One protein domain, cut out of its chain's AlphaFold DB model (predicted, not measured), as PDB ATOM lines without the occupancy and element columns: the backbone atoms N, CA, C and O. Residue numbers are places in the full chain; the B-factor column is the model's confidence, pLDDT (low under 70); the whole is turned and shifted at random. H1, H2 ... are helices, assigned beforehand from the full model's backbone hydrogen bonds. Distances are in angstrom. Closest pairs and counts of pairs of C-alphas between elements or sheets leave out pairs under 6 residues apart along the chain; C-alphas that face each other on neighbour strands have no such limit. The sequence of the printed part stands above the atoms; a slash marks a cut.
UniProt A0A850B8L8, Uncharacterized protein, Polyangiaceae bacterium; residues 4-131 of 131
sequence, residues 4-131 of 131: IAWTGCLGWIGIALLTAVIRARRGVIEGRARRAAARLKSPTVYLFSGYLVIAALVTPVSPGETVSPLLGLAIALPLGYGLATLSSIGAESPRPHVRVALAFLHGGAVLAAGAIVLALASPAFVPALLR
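Overview. This is residues 4 to 131 of the 131 residues of an uncharacterized protein of Polyangiaceae bacterium (UniProt A0A850B8L8). Two long helices, H1 and H5, cross steeply; H4 runs beside H5 through the middle, with H3 along its other side and short H2 packed on residues 82 to 86. The 128 printed residues, with five named helices in order H1 to H5 and no named strand, are all helix by class. The whole is only just compact, close to loose, radius of gyration of the C-alphas 16.3 A, spans 51 by 33 by 21 A.

Arrangement. H1, residues 4 to 29, touches H5, residues 96 to 121, with residues 6 to 16 alone, at a steep tilt of 47 degrees; the closest C-alphas, Cys 9 and Ala 112, are 4.7 A apart. The hub, H4, residues 69 to 88, forms hairpins with H5 and with H3, residues 43 to 58; the closest C-alphas are Pro 69 and Ala 121, 5.4 A, and Ser 49 and Ala 74, 4.5 A. H4 also touches H1 and H2, residues 33 to 40. O i to N i+4 pairs are within hydrogen-bond range throughout H1, H2, H3 and H5, and 15 of 16 in H4.

Along the chain. H1 spans 37.4 A from C-alpha 4 (120.239, 153.391, 138.454); H5 spans 37.0 A to C-alpha 121 (101.279, 153.708, 141.243).

Size, cuts and confidence. The printed part has no cut, no link is long, and no printed residue is under 70 in pLDDT.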
ATOM      1  N   ILE A   4     119.380 153.077 137.305       91.06
ATOM      2  CA  ILE A   4     120.239 153.391 138.454       91.06
ATOM      3  C   ILE A   4     119.403 153.609 139.720       91.06
ATOM      4  O   ILE A   4     119.723 153.050 140.770       91.06
ATOM      5  N   ALA A   5     118.312 154.377 139.631       90.38
ATOM      6  CA  ALA A   5     117.417 154.608 140.763       90.38
ATOM      7  C   ALA A   5     116.750 153.305 141.238       90.38
ATOM      8  O   ALA A   5     116.652 153.075 142.445       90.38
ATOM      9  N   TRP A   6     116.354 152.424 140.312       91.88
ATOM     10  CA  TRP A   6     115.840 151.089 140.636       91.88
ATOM     11  C   TRP A   6     116.858 150.251 141.399       91.88
ATOM     12  O   TRP A   6     116.558 149.770 142.493       91.88
ATOM     13  N   THR A   7     118.070 150.109 140.861       94.38
ATOM     14  CA  THR A   7     119.132 149.331 141.503       94.38
ATOM     15  C   THR A   7     119.499 149.910 142.867       94.38
ATOM     16  O   THR A   7     119.666 149.154 143.821       94.38
ATOM     17  N   GLY A   8     119.552 151.239 142.993       94.62
ATOM     18  CA  GLY A   8     119.803 151.923 144.260       94.62
ATOM     19  C   GLY A   8     118.729 151.633 145.309       94.62
ATOM     20  O   GLY A   8     119.060 151.244 146.428       94.62
ATOM     21  N   CYS A   9     117.446 151.747 144.946       94.75
ATOM     22  CA  CYS A   9     116.338 151.473 145.866       94.75
ATOM     23  C   CYS A   9     116.315 150.004 146.309       94.75
ATOM     24  O   CYS A   9     116.240 149.719 147.505       94.75
ATOM     25  N   LEU A  10     116.427 149.069 145.359       96.19
ATOM     26  CA  LEU A  10     116.437 147.634 145.647       96.19
ATOM     27  C   LEU A  10     117.657 147.232 146.482       96.19
ATOM     28  O   LEU A  10     117.518 146.487 147.452       96.19
ATOM     29  N   GLY A  11     118.834 147.768 146.154       97.12
ATOM     30  CA  GLY A  11     120.058 147.555 146.921       97.12
ATOM     31  C   GLY A  11     119.923 148.054 148.357       97.12
ATOM     32  O   GLY A  11     120.249 147.328 149.294       97.12
ATOM     33  N   TRP A  12     119.364 149.252 148.555       97.31
ATOM     34  CA  TRP A  12     119.165 149.819 149.888       97.31
ATOM     35  C   TRP A  12     118.203 148.994 150.744       97.31
ATOM     36  O   TRP A  12     118.502 148.682 151.900       97.31
ATOM     37  N   ILE A  13     117.063 148.597 150.169       96.75
ATOM     38  CA  ILE A  13     116.085 147.725 150.830       96.75
ATOM     39  C   ILE A  13     116.733 146.378 151.171       96.75
ATOM     40  O   ILE A  13     116.583 145.893 152.294       96.75
ATOM     41  N   GLY A  14     117.510 145.806 150.246       97.38
ATOM     42  CA  GLY A  14     118.255 144.566 150.457       97.38
ATOM     43  C   GLY A  14     119.243 144.653 151.624       97.38
ATOM     44  O   GLY A  14     119.247 143.780 152.492       97.38
ATOM     45  N   ILE A  15     120.029 145.732 151.712       97.62
ATOM     46  CA  ILE A  15     120.976 145.959 152.819       97.62
ATOM     47  C   ILE A  15     120.232 146.131 154.150       97.62
ATOM     48  O   ILE A  15     120.651 145.574 155.172       97.62
ATOM     49  N   ALA A  16     119.118 146.867 154.158       96.88
ATOM     50  CA  ALA A  16     118.299 147.056 155.352       96.88
ATOM     51  C   ALA A  16     117.700 145.733 155.851       96.88
ATOM     52  O   ALA A  16     117.743 145.452 157.052       96.88
ATOM     53  N   LEU A  17     117.199 144.902 154.932       97.06
ATOM     54  CA  LEU A  17     116.680 143.570 155.224       97.06
ATOM     55  C   LEU A  17     117.775 142.656 155.779       97.06
ATOM     56  O   LEU A  17     117.596 142.055 156.837       97.06
ATOM     57  N   LEU A  18     118.929 142.591 155.111       97.44
ATOM     58  CA  LEU A  18     120.055 141.764 155.539       97.44
ATOM     59  C   LEU A  18     120.541 142.167 156.938       97.44
ATOM     60  O   LEU A  18     120.740 141.315 157.806       97.44
ATOM     61  N   THR A  19     120.661 143.472 157.187       96.38
ATOM     62  CA  THR A  19     121.044 144.009 158.499       96.38
ATOM     63  C   THR A  19     120.028 143.620 159.572       96.38
ATOM     64  O   THR A  19     120.427 143.175 160.653       96.38
ATOM     65  N   ALA A  20     118.730 143.725 159.273       95.62
ATOM     66  CA  ALA A  20     117.672 143.308 160.185       95.62
ATOM     67  C   ALA A  20     117.744 141.814 160.498       95.62
ATOM     68  O   ALA A  20     117.687 141.448 161.668       95.62
ATOM     69  N   VAL A  21     117.950 140.957 159.496       96.75
ATOM     70  CA  VAL A  21     118.066 139.502 159.679       96.75
ATOM     71  C   VAL A  21     119.269 139.143 160.549       96.75
ATOM     72  O   VAL A  21     119.123 138.406 161.526       96.75
ATOM     73  N   ILE A  22     120.451 139.689 160.251       96.19
ATOM     74  CA  ILE A  22     121.682 139.400 161.004       96.19
ATOM     75  C   ILE A  22     121.525 139.819 162.471       96.19
ATOM     76  O   ILE A  22     121.823 139.052 163.392       96.19
ATOM     77  N   ARG A  23     121.020 141.035 162.703       95.19
ATOM     78  CA  ARG A  23     120.832 141.576 164.052       95.19
ATOM     79  C   ARG A  23     119.713 140.867 164.805       95.19
ATOM     80  O   ARG A  23     119.892 140.560 165.980       95.19
ATOM     81  N   ALA A  24     118.602 140.553 164.146       94.62
ATOM     82  CA  ALA A  24     117.505 139.806 164.746       94.62
ATOM     83  C   ALA A  24     117.946 138.408 165.158       94.62
ATOM     84  O   ALA A  24     117.678 138.012 166.286       94.62
ATOM     85  N   ARG A  25     118.689 137.694 164.302       95.56
ATOM     86  CA  ARG A  25     119.237 136.370 164.624       95.56
ATOM     87  C   ARG A  25     120.052 136.415 165.913       95.56
ATOM     88  O   ARG A  25     119.795 135.635 166.825       95.56
ATOM     89  N   ARG A  26     120.972 137.376 166.033       92.88
ATOM     90  CA  ARG A  26     121.737 137.599 167.268       92.88
ATOM     91  C   ARG A  26     120.830 137.939 168.456       92.88
ATOM     92  O   ARG A  26     120.993 137.399 169.544       92.88
ATOM     93  N   GLY A  27     119.854 138.820 168.252       92.44
ATOM     94  CA  GLY A  27     118.855 139.193 169.252       92.44
ATOM     95  C   GLY A  27     118.055 138.016 169.800       92.44
ATOM     96  O   GLY A  27     117.848 137.930 171.008       92.44
ATOM     97  N   VAL A  28     117.636 137.110 168.919       94.19
ATOM     98  CA  VAL A  28     116.867 135.904 169.240       94.19
ATOM     99  C   VAL A  28     117.725 134.893 169.996       94.19
ATOM    100  O   VAL A  28     117.267 134.393 171.019       94.19
ATOM    101  N   ILE A  29     118.963 134.649 169.551       94.44
ATOM    102  CA  ILE A  29     119.915 133.759 170.243       94.44
ATOM    103  C   ILE A  29     120.179 134.253 171.674       94.44
ATOM    104  O   ILE A  29     120.212 133.458 172.604       94.44
ATOM    105  N   GLU A  30     120.282 135.571 171.873       93.06
ATOM    106  CA  GLU A  30     120.440 136.197 173.195       93.06
ATOM    107  C   GLU A  30     119.105 136.320 173.982       93.06
ATOM    108  O   GLU A  30     119.029 137.044 174.971       93.06
ATOM    109  N   GLY A  31     118.018 135.661 173.552       92.88
ATOM    110  CA  GLY A  31     116.747 135.585 174.293       92.88
ATOM    111  C   GLY A  31     115.845 136.827 174.215       92.88
ATOM    112  O   GLY A  31     114.843 136.928 174.924       92.88
ATOM    113  N   ARG A  32     116.141 137.791 173.335       92.50
ATOM    114  CA  ARG A  32     115.445 139.096 173.274       92.50
ATOM    115  C   ARG A  32     114.226 139.123 172.347       92.50
ATOM    116  O   ARG A  32     113.621 140.181 172.166       92.50
ATOM    117  N   ALA A  33     113.811 137.975 171.809       92.19
ATOM    118  CA  ALA A  33     112.664 137.856 170.901       92.19
ATOM    119  C   ALA A  33     111.364 138.440 171.490       92.19
ATOM    120  O   ALA A  33     110.603 139.111 170.792       92.19
ATOM    121  N   ARG A  34     111.141 138.272 172.804       92.56
ATOM    122  CA  ARG A  34     109.960 138.818 173.497       92.56
ATOM    123  C   ARG A  34     109.871 140.345 173.409       92.56
ATOM    124  O   ARG A  34     108.774 140.878 173.271       92.56
ATOM    125  N   ARG A  35     111.008 141.055 173.431       89.38
ATOM    126  CA  ARG A  35     111.042 142.524 173.302       89.38
ATOM    127  C   ARG A  35     110.627 142.971 171.899       89.38
ATOM    128  O   ARG A  35     109.893 143.947 171.774       89.38
ATOM    129  N   ALA A  36     111.054 142.245 170.860       91.69
ATOM    130  CA  ALA A  36     110.605 142.503 169.492       91.69
ATOM    131  C   ALA A  36     109.094 142.286 169.371       91.69
ATOM    132  O   ALA A  36     108.392 143.173 168.904       91.69
ATOM    133  N   ALA A  37     108.583 141.156 169.872       92.50
ATOM    134  CA  ALA A  37     107.156 140.848 169.831       92.50
ATOM    135  C   ALA A  37     106.301 141.897 170.561       92.50
ATOM    136  O   ALA A  37     105.257 142.292 170.054       92.50
ATOM    137  N   ALA A  38     106.749 142.389 171.720       90.62
ATOM    138  CA  ALA A  38     106.060 143.459 172.440       90.62
ATOM    139  C   ALA A  38     106.010 144.764 171.627       90.62
ATOM    140  O   ALA A  38     104.957 145.386 171.528       90.62
ATOM    141  N   ARG A  39     107.122 145.155 170.988       88.81
ATOM    142  CA  ARG A  39     107.182 146.353 170.133       88.81
ATOM    143  C   ARG A  39     106.339 146.213 168.871       88.81
ATOM    144  O   ARG A  39     105.650 147.159 168.499       88.81
ATOM    145  N   LEU A  40     106.348 145.044 168.238       90.75
ATOM    146  CA  LEU A  40     105.528 144.764 167.059       90.75
ATOM    147  C   LEU A  40     104.029 144.784 167.361       90.75
ATOM    148  O   LEU A  40     103.256 144.911 166.436       90.75
ATOM    149  N   LYS A  41     103.604 144.701 168.624       90.50
ATOM    150  CA  LYS A  41     102.197 144.877 169.012       90.50
ATOM    151  C   LYS A  41     101.813 146.337 169.263       90.50
ATOM    152  O   LYS A  41     100.664 146.603 169.602       90.50
ATOM    153  N   SER A  42     102.753 147.279 169.137       84.56
ATOM    154  CA  SER A  42     102.468 148.702 169.331       84.56
ATOM    155  C   SER A  42     101.413 149.178 168.326       84.56
ATOM    156  O   SER A  42     101.628 149.031 167.120       84.56
ATOM    157  N   PRO A  43     100.297 149.779 168.778       86.50
ATOM    158  CA  PRO A  43      99.190 150.141 167.899       86.50
ATOM    159  C   PRO A  43      99.531 151.301 166.959       86.50
ATOM    160  O   PRO A  43      98.929 151.411 165.898       86.50
ATOM    161  N   THR A  44     100.497 152.157 167.305       87.31
ATOM    162  CA  THR A  44     100.765 153.422 166.599       87.31
ATOM    163  C   THR A  44     100.989 153.244 165.098       87.31
ATOM    164  O   THR A  44     100.383 153.948 164.294       87.31
ATOM    165  N   VAL A  45     101.824 152.281 164.702       87.31
ATOM    166  CA  VAL A  45     102.139 152.057 163.282       87.31
ATOM    167  C   VAL A  45     100.946 151.465 162.535       87.31
ATOM    168  O   VAL A  45     100.708 151.821 161.382       87.31
ATOM    169  N   TYR A  46     100.149 150.621 163.190       87.88
ATOM    170  CA  TYR A  46      98.941 150.051 162.593       87.88
ATOM    171  C   TYR A  46      97.818 151.072 162.463       87.88
ATOM    172  O   TYR A  46      97.125 151.060 161.454       87.88
ATOM    173  N   LEU A  47      97.671 151.989 163.423       91.75
ATOM    174  CA  LEU A  47      96.732 153.106 163.320       91.75
ATOM    175  C   LEU A  47      97.099 154.017 162.146       91.75
ATOM    176  O   LEU A  47      96.229 154.367 161.355       91.75
ATOM    177  N   PHE A  48      98.387 154.336 161.980       91.06
ATOM    178  CA  PHE A  48      98.851 155.115 160.832       91.06
ATOM    179  C   PHE A  48      98.618 154.375 159.508       91.06
ATOM    180  O   PHE A  48      98.130 154.956 158.545       91.06
ATOM    181  N   SER A  49      98.904 153.072 159.471       91.50
ATOM    182  CA  SER A  49      98.670 152.240 158.284       91.50
ATOM    183  C   SER A  49      97.181 152.148 157.945       91.50
ATOM    184  O   SER A  49      96.804 152.308 156.791       91.50
ATOM    185  N   GLY A  50      96.319 151.958 158.947       92.12
ATOM    186  CA  GLY A  50      94.867 151.936 158.780       92.12
ATOM    187  C   GLY A  50      94.325 153.275 158.283       92.12
ATOM    188  O   GLY A  50      93.512 153.295 157.364       92.12
ATOM    189  N   TYR A  51      94.835 154.388 158.817       93.69
ATOM    190  CA  TYR A  51      94.527 155.720 158.298       93.69
ATOM    191  C   TYR A  51      94.905 155.848 156.819       93.69
ATOM    192  O   TYR A  51      94.082 156.301 156.031       93.69
ATOM    193  N   LEU A  52      96.101 155.398 156.422       93.19
ATOM    194  CA  LEU A  52      96.519 155.427 155.020       93.19
ATOM    195  C   LEU A  52      95.629 154.567 154.121       93.19
ATOM    196  O   LEU A  52      95.318 155.001 153.018       93.19
ATOM    197  N   VAL A  53      95.184 153.393 154.579       92.88
ATOM    198  CA  VAL A  53      94.230 152.561 153.825       92.88
ATOM    199  C   VAL A  53      92.911 153.301 153.632       92.88
ATOM    200  O   VAL A  53      92.435 153.401 152.506       92.88
ATOM    201  N   ILE A  54      92.335 153.857 154.701       95.38
ATOM    202  CA  ILE A  54      91.079 154.613 154.613       95.38
ATOM    203  C   ILE A  54      91.254 155.804 153.669       95.38
ATOM    204  O   ILE A  54      90.456 155.971 152.752       95.38
ATOM    205  N   ALA A  55      92.325 156.583 153.844       92.38
ATOM    206  CA  ALA A  55      92.653 157.715 152.988       92.38
ATOM    207  C   ALA A  55      92.782 157.290 151.517       92.38
ATOM    208  O   ALA A  55      92.248 157.963 150.642       92.38
ATOM    209  N   ALA A  56      93.419 156.152 151.242       91.50
ATOM    210  CA  ALA A  56      93.568 155.628 149.892       91.50
ATOM    211  C   ALA A  56      92.243 155.225 149.232       91.50
ATOM    212  O   ALA A  56      92.131 155.296 148.013       91.50
ATOM    213  N   LEU A  57      91.261 154.785 150.026       91.44
ATOM    214  CA  LEU A  57      89.947 154.361 149.538       91.44
ATOM    215  C   LEU A  57      88.995 155.535 149.301       91.44
ATOM    216  O   LEU A  57      88.150 155.461 148.414       91.44
ATOM    217  N   VAL A  58      89.106 156.600 150.098       92.75
ATOM    218  CA  VAL A  58      88.219 157.772 149.988       92.75
ATOM    219  C   VAL A  58      88.776 158.862 149.076       92.75
ATOM    220  O   VAL A  58      88.010 159.679 148.571       92.75
ATOM    221  N   THR A  59      90.095 158.903 148.870       87.00
ATOM    222  CA  THR A  59      90.724 159.918 148.019       87.00
ATOM    223  C   THR A  59      90.606 159.493 146.557       87.00
ATOM    224  O   THR A  59      91.092 158.416 146.205       87.00
ATOM    225  N   PRO A  60      89.988 160.312 145.689       85.75
ATOM    226  CA  PRO A  60      89.911 160.004 144.271       85.75
ATOM    227  C   PRO A  60      91.311 159.938 143.655       85.75
ATOM    228  O   PRO A  60      92.199 160.722 143.986       85.75
ATOM    229  N   VAL A  61      91.483 158.983 142.746       86.12
ATOM    230  CA  VAL A  61      92.726 158.745 142.009       86.12
ATOM    231  C   VAL A  61      92.987 159.926 141.069       86.12
ATOM    232  O   VAL A  61      92.091 160.351 140.336       86.12
ATOM    233  N   SER A  62      94.201 160.478 141.101       83.19
ATOM    234  CA  SER A  62      94.563 161.624 140.261       83.19
ATOM    235  C   SER A  62      94.749 161.207 138.795       83.19
ATOM    236  O   SER A  62      95.090 160.057 138.513       83.19
ATOM    237  N   PRO A  63      94.589 162.124 137.820       79.06
ATOM    238  CA  PRO A  63      94.882 161.821 136.422       79.06
ATOM    239  C   PRO A  63      96.321 161.311 136.241       79.06
ATOM    240  O   PRO A  63      97.276 161.993 136.610       79.06
ATOM    241  N   GLY A  64      96.478 160.114 135.667       75.88
ATOM    242  CA  GLY A  64      97.783 159.463 135.473       75.88
ATOM    243  C   GLY A  64      98.210 158.508 136.593       75.88
ATOM    244  O   GLY A  64      99.278 157.902 136.492       75.88
ATOM    245  N   GLU A  65      97.386 158.335 137.628       83.31
ATOM    246  CA  GLU A  65      97.549 157.299 138.647       83.31
ATOM    247  C   GLU A  65      96.787 156.026 138.257       83.31
ATOM    248  O   GLU A  65      95.645 156.078 137.804       83.31
ATOM    249  N   THR A  66      97.415 154.865 138.441       82.00
ATOM    250  CA  THR A  66      96.772 153.553 138.232       82.00
ATOM    251  C   THR A  66      96.136 153.023 139.516       82.00
ATOM    252  O   THR A  66      95.159 152.280 139.472       82.00
ATOM    253  N   VAL A  67      96.687 153.414 140.665       85.81
ATOM    254  CA  VAL A  67      96.226 153.070 142.010       85.81
ATOM    255  C   VAL A  67      96.697 154.147 142.988       85.81
ATOM    256  O   VAL A  67      97.701 154.809 142.738       85.81
ATOM    257  N   SER A  68      96.011 154.317 144.121       88.00
ATOM    258  CA  SER A  68      96.454 155.255 145.157       88.00
ATOM    259  C   SER A  68      97.824 154.840 145.734       88.00
ATOM    260  O   SER A  68      97.936 153.750 146.312       88.00
ATOM    261  N   PRO A  69      98.864 155.700 145.675       88.88
ATOM    262  CA  PRO A  69     100.172 155.433 146.288       88.88
ATOM    263  C   PRO A  69     100.092 155.196 147.804       88.88
ATOM    264  O   PRO A  69     100.947 154.528 148.391       88.88
ATOM    265  N   LEU A  70      99.038 155.708 148.448       90.81
ATOM    266  CA  LEU A  70      98.786 155.538 149.876       90.81
ATOM    267  C   LEU A  70      98.599 154.060 150.259       90.81
ATOM    268  O   LEU A  70      99.025 153.675 151.346       90.81
ATOM    269  N   LEU A  71      98.065 153.211 149.366       90.94
ATOM    270  CA  LEU A  71      97.966 151.763 149.609       90.94
ATOM    271  C   LEU A  71      99.346 151.112 149.727       90.94
ATOM    272  O   LEU A  71      99.587 150.319 150.636       90.94
ATOM    273  N   GLY A  72     100.276 151.470 148.838       90.25
ATOM    274  CA  GLY A  72     101.644 150.960 148.903       90.25
ATOM    275  C   GLY A  72     102.364 151.432 150.168       90.25
ATOM    276  O   GLY A  72     103.033 150.641 150.836       90.25
ATOM    277  N   LEU A  73     102.172 152.697 150.557       91.00
ATOM    278  CA  LEU A  73     102.742 153.252 151.791       91.00
ATOM    279  C   LEU A  73     102.158 152.615 153.058       91.00
ATOM    280  O   LEU A  73     102.903 152.378 154.013       91.00
ATOM    281  N   ALA A  74     100.866 152.271 153.051       93.06
ATOM    282  CA  ALA A  74     100.213 151.562 154.148       93.06
ATOM    283  C   ALA A  74     100.842 150.188 154.427       93.06
ATOM    284  O   ALA A  74     100.759 149.695 155.546       93.06
ATOM    285  N   ILE A  75     101.502 149.585 153.433       92.00
ATOM    286  CA  ILE A  75     102.244 148.326 153.574       92.00
ATOM    287  C   ILE A  75     103.726 148.595 153.871       92.00
ATOM    288  O   ILE A  75     104.320 147.954 154.739       92.00
ATOM    289  N   ALA A  76     104.337 149.565 153.187       92.56
ATOM    290  CA  ALA A  76     105.762 149.858 153.323       92.56
ATOM    291  C   ALA A  76     106.146 150.302 154.745       92.56
ATOM    292  O   ALA A  76     107.189 149.893 155.260       92.56
ATOM    293  N   LEU A  77     105.305 151.101 155.405       91.31
ATOM    294  CA  LEU A  77     105.566 151.601 156.755       91.31
ATOM    295  C   LEU A  77     105.585 150.512 157.838       91.31
ATOM    296  O   LEU A  77     106.573 150.456 158.575       91.31
ATOM    297  N   PRO A  78     104.578 149.623 157.958       92.38
ATOM    298  CA  PRO A  78     104.631 148.543 158.937       92.38
ATOM    299  C   PRO A  78     105.766 147.558 158.647       92.38
ATOM    300  O   PRO A  78     106.394 147.076 159.590       92.38
ATOM    301  N   LEU A  79     106.109 147.317 157.375       92.88
ATOM    302  CA  LEU A  79     107.291 146.525 157.022       92.88
ATOM    303  C   LEU A  79     108.588 147.204 157.480       92.88
ATOM    304  O   LEU A  79     109.409 146.572 158.145       92.88
ATOM    305  N   GLY A  80     108.758 148.497 157.195       93.31
ATOM    306  CA  GLY A  80     109.912 149.278 157.643       93.31
ATOM    307  C   GLY A  80     110.043 149.306 159.167       93.31
ATOM    308  O   GLY A  80     111.132 149.090 159.705       93.31
ATOM    309  N   TYR A  81     108.924 149.474 159.877       93.62
ATOM    310  CA  TYR A  81     108.869 149.369 161.333       93.62
ATOM    311  C   TYR A  81     109.261 147.975 161.833       93.62
ATOM    312  O   TYR A  81     110.017 147.852 162.802       93.62
ATOM    313  N   GLY A  82     108.794 146.925 161.157       93.88
ATOM    314  CA  GLY A  82     109.166 145.545 161.437       93.88
ATOM    315  C   GLY A  82     110.674 145.331 161.338       93.88
ATOM    316  O   GLY A  82     111.296 144.856 162.289       93.88
ATOM    317  N   LEU A  83     111.280 145.773 160.235       94.56
ATOM    318  CA  LEU A  83     112.726 145.695 160.017       94.56
ATOM    319  C   LEU A  83     113.512 146.471 161.076       94.56
ATOM    320  O   LEU A  83     114.456 145.932 161.653       94.56
ATOM    321  N   ALA A  84     113.108 147.704 161.383       93.44
ATOM    322  CA  ALA A  84     113.760 148.511 162.411       93.44
ATOM    323  C   ALA A  84     113.654 147.859 163.801       93.44
ATOM    324  O   ALA A  84     114.629 147.812 164.559       93.44
ATOM    325  N   THR A  85     112.489 147.290 164.122       94.12
ATOM    326  CA  THR A  85     112.250 146.572 165.378       94.12
ATOM    327  C   THR A  85     113.151 145.343 165.489       94.12
ATOM    328  O   THR A  85     113.817 145.162 166.513       94.12
ATOM    329  N   LEU A  86     113.242 144.547 164.425       93.94
ATOM    330  CA  LEU A  86     114.111 143.373 164.331       93.94
ATOM    331  C   LEU A  86     115.603 143.739 164.422       93.94
ATOM    332  O   LEU A  86     116.351 143.113 165.173       93.94
ATOM    333  N   SER A  87     116.036 144.814 163.767       93.62
ATOM    334  CA  SER A  87     117.402 145.337 163.909       93.62
ATOM    335  C   SER A  87     117.725 145.786 165.333       93.62
ATOM    336  O   SER A  87     118.852 145.604 165.816       93.62
ATOM    337  N   SER A  88     116.746 146.379 166.024       92.75
ATOM    338  CA  SER A  88     116.948 146.969 167.348       92.75
ATOM    339  C   SER A  88     117.274 145.932 168.424       92.75
ATOM    340  O   SER A  88     118.006 146.247 169.358       92.75
ATOM    341  N   ILE A  89     116.812 144.686 168.276       93.56
ATOM    342  CA  ILE A  89     117.084 143.627 169.257       93.56
ATOM    343  C   ILE A  89     118.476 143.003 169.122       93.56
ATOM    344  O   ILE A  89     118.841 142.192 169.965       93.56
ATOM    345  N   GLY A  90     119.267 143.361 168.107       89.62
ATOM    346  CA  GLY A  90     120.624 142.821 167.943       89.62
ATOM    347  C   GLY A  90     121.666 143.386 168.910       89.62
ATOM    348  O   GLY A  90     122.787 142.886 168.939       89.62
ATOM    349  N   ALA A  91     121.336 144.433 169.670       88.25
ATOM    350  CA  ALA A  91     122.183 144.954 170.739       88.25
ATOM    351  C   ALA A  91     121.322 145.617 171.816       88.25
ATOM    352  O   ALA A  91     120.396 146.354 171.496       88.25
ATOM    353  N   GLU A  92     121.655 145.396 173.085       84.06
ATOM    354  CA  GLU A  92     120.888 145.934 174.213       84.06
ATOM    355  C   GLU A  92     121.102 147.440 174.409       84.06
ATOM    356  O   GLU A  92     120.141 148.183 174.591       84.06
ATOM    357  N   SER A  93     122.345 147.907 174.264       83.25
ATOM    358  CA  SER A  93     122.682 149.332 174.239       83.25
ATOM    359  C   SER A  93     123.606 149.637 173.055       83.25
ATOM    360  O   SER A  93     124.831 149.613 173.185       83.25
ATOM    361  N   PRO A  94     123.051 149.869 171.850       83.19
ATOM    362  CA  PRO A  94     123.858 150.261 170.704       83.19
ATOM    363  C   PRO A  94     124.488 151.634 170.953       83.19
ATOM    364  O   PRO A  94     123.806 152.561 171.405       83.19
ATOM    365  N   ARG A  95     125.778 151.759 170.609       93.19
ATOM    366  CA  ARG A  95     126.512 153.032 170.621       93.19
ATOM    367  C   ARG A  95     125.764 154.084 169.776       93.19
ATOM    368  O   ARG A  95     125.122 153.699 168.794       93.19
ATOM    369  N   PRO A  96     125.859 155.391 170.089       93.31
ATOM    370  CA  PRO A  96     125.100 156.437 169.392       93.31
ATOM    371  C   PRO A  96     125.231 156.403 167.863       93.31
ATOM    372  O   PRO A  96     124.220 156.431 167.168       93.31
ATOM    373  N   HIS A  97     126.444 156.220 167.330       93.88
ATOM    374  CA  HIS A  97     126.667 156.126 165.880       93.88
ATOM    375  C   HIS A  97     125.945 154.934 165.237       93.88
ATOM    376  O   HIS A  97     125.444 155.048 164.124       93.88
ATOM    377  N   VAL A  98     125.820 153.802 165.942       93.06
ATOM    378  CA  VAL A  98     125.071 152.635 165.450       93.06
ATOM    379  C   VAL A  98     123.579 152.950 165.382       93.06
ATOM    380  O   VAL A  98     122.913 152.530 164.443       93.06
ATOM    381  N   ARG A  99     123.045 153.705 166.351       92.31
ATOM    382  CA  ARG A  99     121.637 154.132 166.333       92.31
ATOM    383  C   ARG A  99     121.355 155.028 165.133       92.31
ATOM    384  O   ARG A  99     120.382 154.787 164.430       92.31
ATOM    385  N   VAL A 100     122.230 156.004 164.880       95.38
ATOM    386  CA  VAL A 100     122.123 156.907 163.725       95.38
ATOM    387  C   VAL A 100     122.231 156.128 162.415       95.38
ATOM    388  O   VAL A 100     121.386 156.294 161.543       95.38
ATOM    389  N   ALA A 101     123.197 155.212 162.300       94.56
ATOM    390  CA  ALA A 101     123.354 154.376 161.112       94.56
ATOM    391  C   ALA A 101     122.118 153.500 160.846       94.56
ATOM    392  O   ALA A 101     121.662 153.412 159.711       94.56
ATOM    393  N   LEU A 102     121.533 152.890 161.884       94.12
ATOM    394  CA  LEU A 102     120.302 152.104 161.747       94.12
ATOM    395  C   LEU A 102     119.093 152.979 161.394       94.12
ATOM    396  O   LEU A 102     118.275 152.569 160.574       94.12
ATOM    397  N   ALA A 103     118.982 154.173 161.980       94.19
ATOM    398  CA  ALA A 103     117.923 155.121 161.648       94.19
ATOM    399  C   ALA A 103     118.013 155.555 160.179       94.19
ATOM    400  O   ALA A 103     117.009 155.529 159.473       94.19
ATOM    401  N   PHE A 104     119.217 155.869 159.703       96.56
ATOM    402  CA  PHE A 104     119.462 156.217 158.308       96.56
ATOM    403  C   PHE A 104     119.186 155.043 157.364       96.56
ATOM    404  O   PHE A 104     118.518 155.209 156.347       96.56
ATOM    405  N   LEU A 105     119.624 153.835 157.725       96.38
ATOM    406  CA  LEU A 105     119.403 152.639 156.920       96.38
ATOM    407  C   LEU A 105     117.908 152.327 156.764       96.38
ATOM    408  O   LEU A 105     117.428 152.173 155.642       96.38
ATOM    409  N   HIS A 106     117.164 152.264 157.870       95.56
ATOM    410  CA  HIS A 106     115.739 151.924 157.839       95.56
ATOM    411  C   HIS A 106     114.866 153.078 157.342       95.56
ATOM    412  O   HIS A 106     113.925 152.831 156.592       95.56
ATOM    413  N   GLY A 107     115.200 154.326 157.681       93.25
ATOM    414  CA  GLY A 107     114.554 155.505 157.105       93.25
ATOM    415  C   GLY A 107     114.748 155.562 155.591       93.25
ATOM    416  O   GLY A 107     113.780 155.701 154.851       93.25
ATOM    417  N   GLY A 108     115.976 155.337 155.116       93.69
ATOM    418  CA  GLY A 108     116.281 155.238 153.691       93.69
ATOM    419  C   GLY A 108     115.552 154.082 153.000       93.69
ATOM    420  O   GLY A 108     115.078 154.255 151.885       93.69
ATOM    421  N   ALA A 109     115.368 152.936 153.664       94.44
ATOM    422  CA  ALA A 109     114.591 151.823 153.109       94.44
ATOM    423  C   ALA A 109     113.101 152.169 152.944       94.44
ATOM    424  O   ALA A 109     112.500 151.789 151.943       94.44
ATOM    425  N   VAL A 110     112.517 152.924 153.884       93.88
ATOM    426  CA  VAL A 110     111.145 153.444 153.754       93.88
ATOM    427  C   VAL A 110     111.049 154.433 152.592       93.88
ATOM    428  O   VAL A 110     110.117 154.339 151.797       93.88
ATOM    429  N   LEU A 111     112.023 155.337 152.442       93.25
ATOM    430  CA  LEU A 111     112.069 156.276 151.316       93.25
ATOM    431  C   LEU A 111     112.234 155.556 149.970       93.25
ATOM    432  O   LEU A 111     111.524 155.873 149.021       93.25
ATOM    433  N   ALA A 112     113.115 154.558 149.897       94.06
ATOM    434  CA  ALA A 112     113.314 153.725 148.714       94.06
ATOM    435  C   ALA A 112     112.036 152.956 148.341       94.06
ATOM    436  O   ALA A 112     111.646 152.928 147.176       94.06
ATOM    437  N   ALA A 113     111.341 152.382 149.327       93.56
ATOM    438  CA  ALA A 113     110.055 151.730 149.106       93.56
ATOM    439  C   ALA A 113     108.991 152.731 148.627       93.56
ATOM    440  O   ALA A 113     108.264 152.435 147.685       93.56
ATOM    441  N   GLY A 114     108.940 153.931 149.212       92.19
ATOM    442  CA  GLY A 114     108.053 155.009 148.770       92.19
ATOM    443  C   GLY A 114     108.322 155.450 147.329       92.19
ATOM    444  O   GLY A 114     107.380 155.628 146.563       92.19
ATOM    445  N   ALA A 115     109.591 155.552 146.927       91.38
ATOM    446  CA  ALA A 115     109.979 155.855 145.550       91.38
ATOM    447  C   ALA A 115     109.519 154.768 144.566       91.38
ATOM    448  O   ALA A 115     108.977 155.092 143.511       91.38
ATOM    449  N   ILE A 116     109.671 153.490 144.932       92.75
ATOM    450  CA  ILE A 116     109.172 152.355 144.141       92.75
ATOM    451  C   ILE A 116     107.643 152.398 144.034       92.75
ATOM    452  O   ILE A 116     107.102 152.259 142.940       92.75
ATOM    453  N   VAL A 117     106.941 152.626 145.148       92.38
ATOM    454  CA  VAL A 117     105.477 152.745 145.171       92.38
ATOM    455  C   VAL A 117     105.020 153.873 144.253       92.38
ATOM    456  O   VAL A 117     104.143 153.650 143.427       92.38
ATOM    457  N   LEU A 118     105.638 155.054 144.340       88.75
ATOM    458  CA  LEU A 118     105.335 156.172 143.448       88.75
ATOM    459  C   LEU A 118     105.607 155.815 141.988       88.75
ATOM    460  O   LEU A 118     104.756 156.053 141.144       88.75
ATOM    461  N   ALA A 119     106.740 155.186 141.679       88.50
ATOM    462  CA  ALA A 119     107.066 154.804 140.309       88.50
ATOM    463  C   ALA A 119     106.071 153.813 139.689       88.50
ATOM    464  O   ALA A 119     105.865 153.853 138.477       88.50
ATOM    465  N   LEU A 120     105.459 152.949 140.502       88.31
ATOM    466  CA  LEU A 120     104.485 151.952 140.054       88.31
ATOM    467  C   LEU A 120     103.047 152.487 140.025       88.31
ATOM    468  O   LEU A 120     102.307 152.205 139.085       88.31
ATOM    469  N   ALA A 121     102.650 153.235 141.052       86.50
ATOM    470  CA  ALA A 121     101.279 153.708 141.243       86.50
ATOM    471  C   ALA A 121     101.008 155.045 140.541       86.50
ATOM    472  O   ALA A 121      99.901 155.285 140.056       86.50
ATOM    473  N   SER A 122     102.026 155.906 140.471       82.56
ATOM    474  CA  SER A 122     101.946 157.229 139.863       82.56
ATOM    475  C   SER A 122     103.266 157.670 139.215       82.56
ATOM    476  O   SER A 122     103.993 158.528 139.737       82.56
ATOM    477  N   PRO A 123     103.602 157.120 138.035       77.25
ATOM    478  CA  PRO A 123     104.825 157.485 137.326       77.25
ATOM    479  C   PRO A 123     104.896 158.987 136.997       77.25
ATOM    480  O   PRO A 123     105.991 159.545 136.901       77.25
ATOM    481  N   ALA A 124     103.746 159.662 136.889       76.19
ATOM    482  CA  ALA A 124     103.657 161.105 136.678       76.19
ATOM    483  C   ALA A 124     104.267 161.922 137.836       76.19
ATOM    484  O   ALA A 124     104.921 162.940 137.587       76.19
ATOM    485  N   PHE A 125     104.135 161.455 139.082       73.69
ATOM    486  CA  PHE A 125     104.638 162.146 140.278       73.69
ATOM    487  C   PHE A 125     106.041 161.703 140.709       73.69
ATOM    488  O   PHE A 125     106.540 162.156 141.739       73.69
ATOM    489  N   VAL A 126     106.726 160.867 139.920       77.12
ATOM    490  CA  VAL A 126     108.136 160.541 140.176       77.12
ATOM    491  C   VAL A 126     108.985 161.809 140.003       77.12
ATOM    492  O   VAL A 126     108.972 162.390 138.908       77.12
ATOM    493  N   PRO A 127     109.743 162.238 141.036       77.06
ATOM    494  CA  PRO A 127     110.640 163.388 140.954       77.06
ATOM    495  C   PRO A 127     111.612 163.266 139.781       77.06
ATOM    496  O   PRO A 127     112.116 162.177 139.516       77.06
ATOM    497  N   ALA A 128     111.938 164.382 139.123       79.38
ATOM    498  CA  ALA A 128     112.839 164.391 137.965       79.38
ATOM    499  C   ALA A 128     114.196 163.722 138.250       79.38
ATOM    500  O   ALA A 128     114.727 163.032 137.389       79.38
ATOM    501  N   LEU A 129     114.704 163.851 139.481       74.06
ATOM    502  CA  LEU A 129     115.947 163.214 139.933       74.06
ATOM    503  C   LEU A 129     115.908 161.675 139.875       74.06
ATOM    504  O   LEU A 129     116.946 161.033 139.757       74.06
ATOM    505  N   LEU A 130     114.719 161.080 139.992       70.62
ATOM    506  CA  LEU A 130     114.523 159.632 139.980       70.62
ATOM    507  C   LEU A 130     114.078 159.109 138.613       70.62
ATOM    508  O   LEU A 130     114.046 157.890 138.447       70.62
ATOM    509  N   ARG A 131     113.694 159.980 137.669       75.44
ATOM    510  CA  ARG A 131     113.096 159.580 136.387       75.44
ATOM    511  C   ARG A 131     114.034 158.764 135.518       75.44
ATOM    512  O   ARG A 131     115.248 159.043 135.495       75.44
TER     513      ARG A 131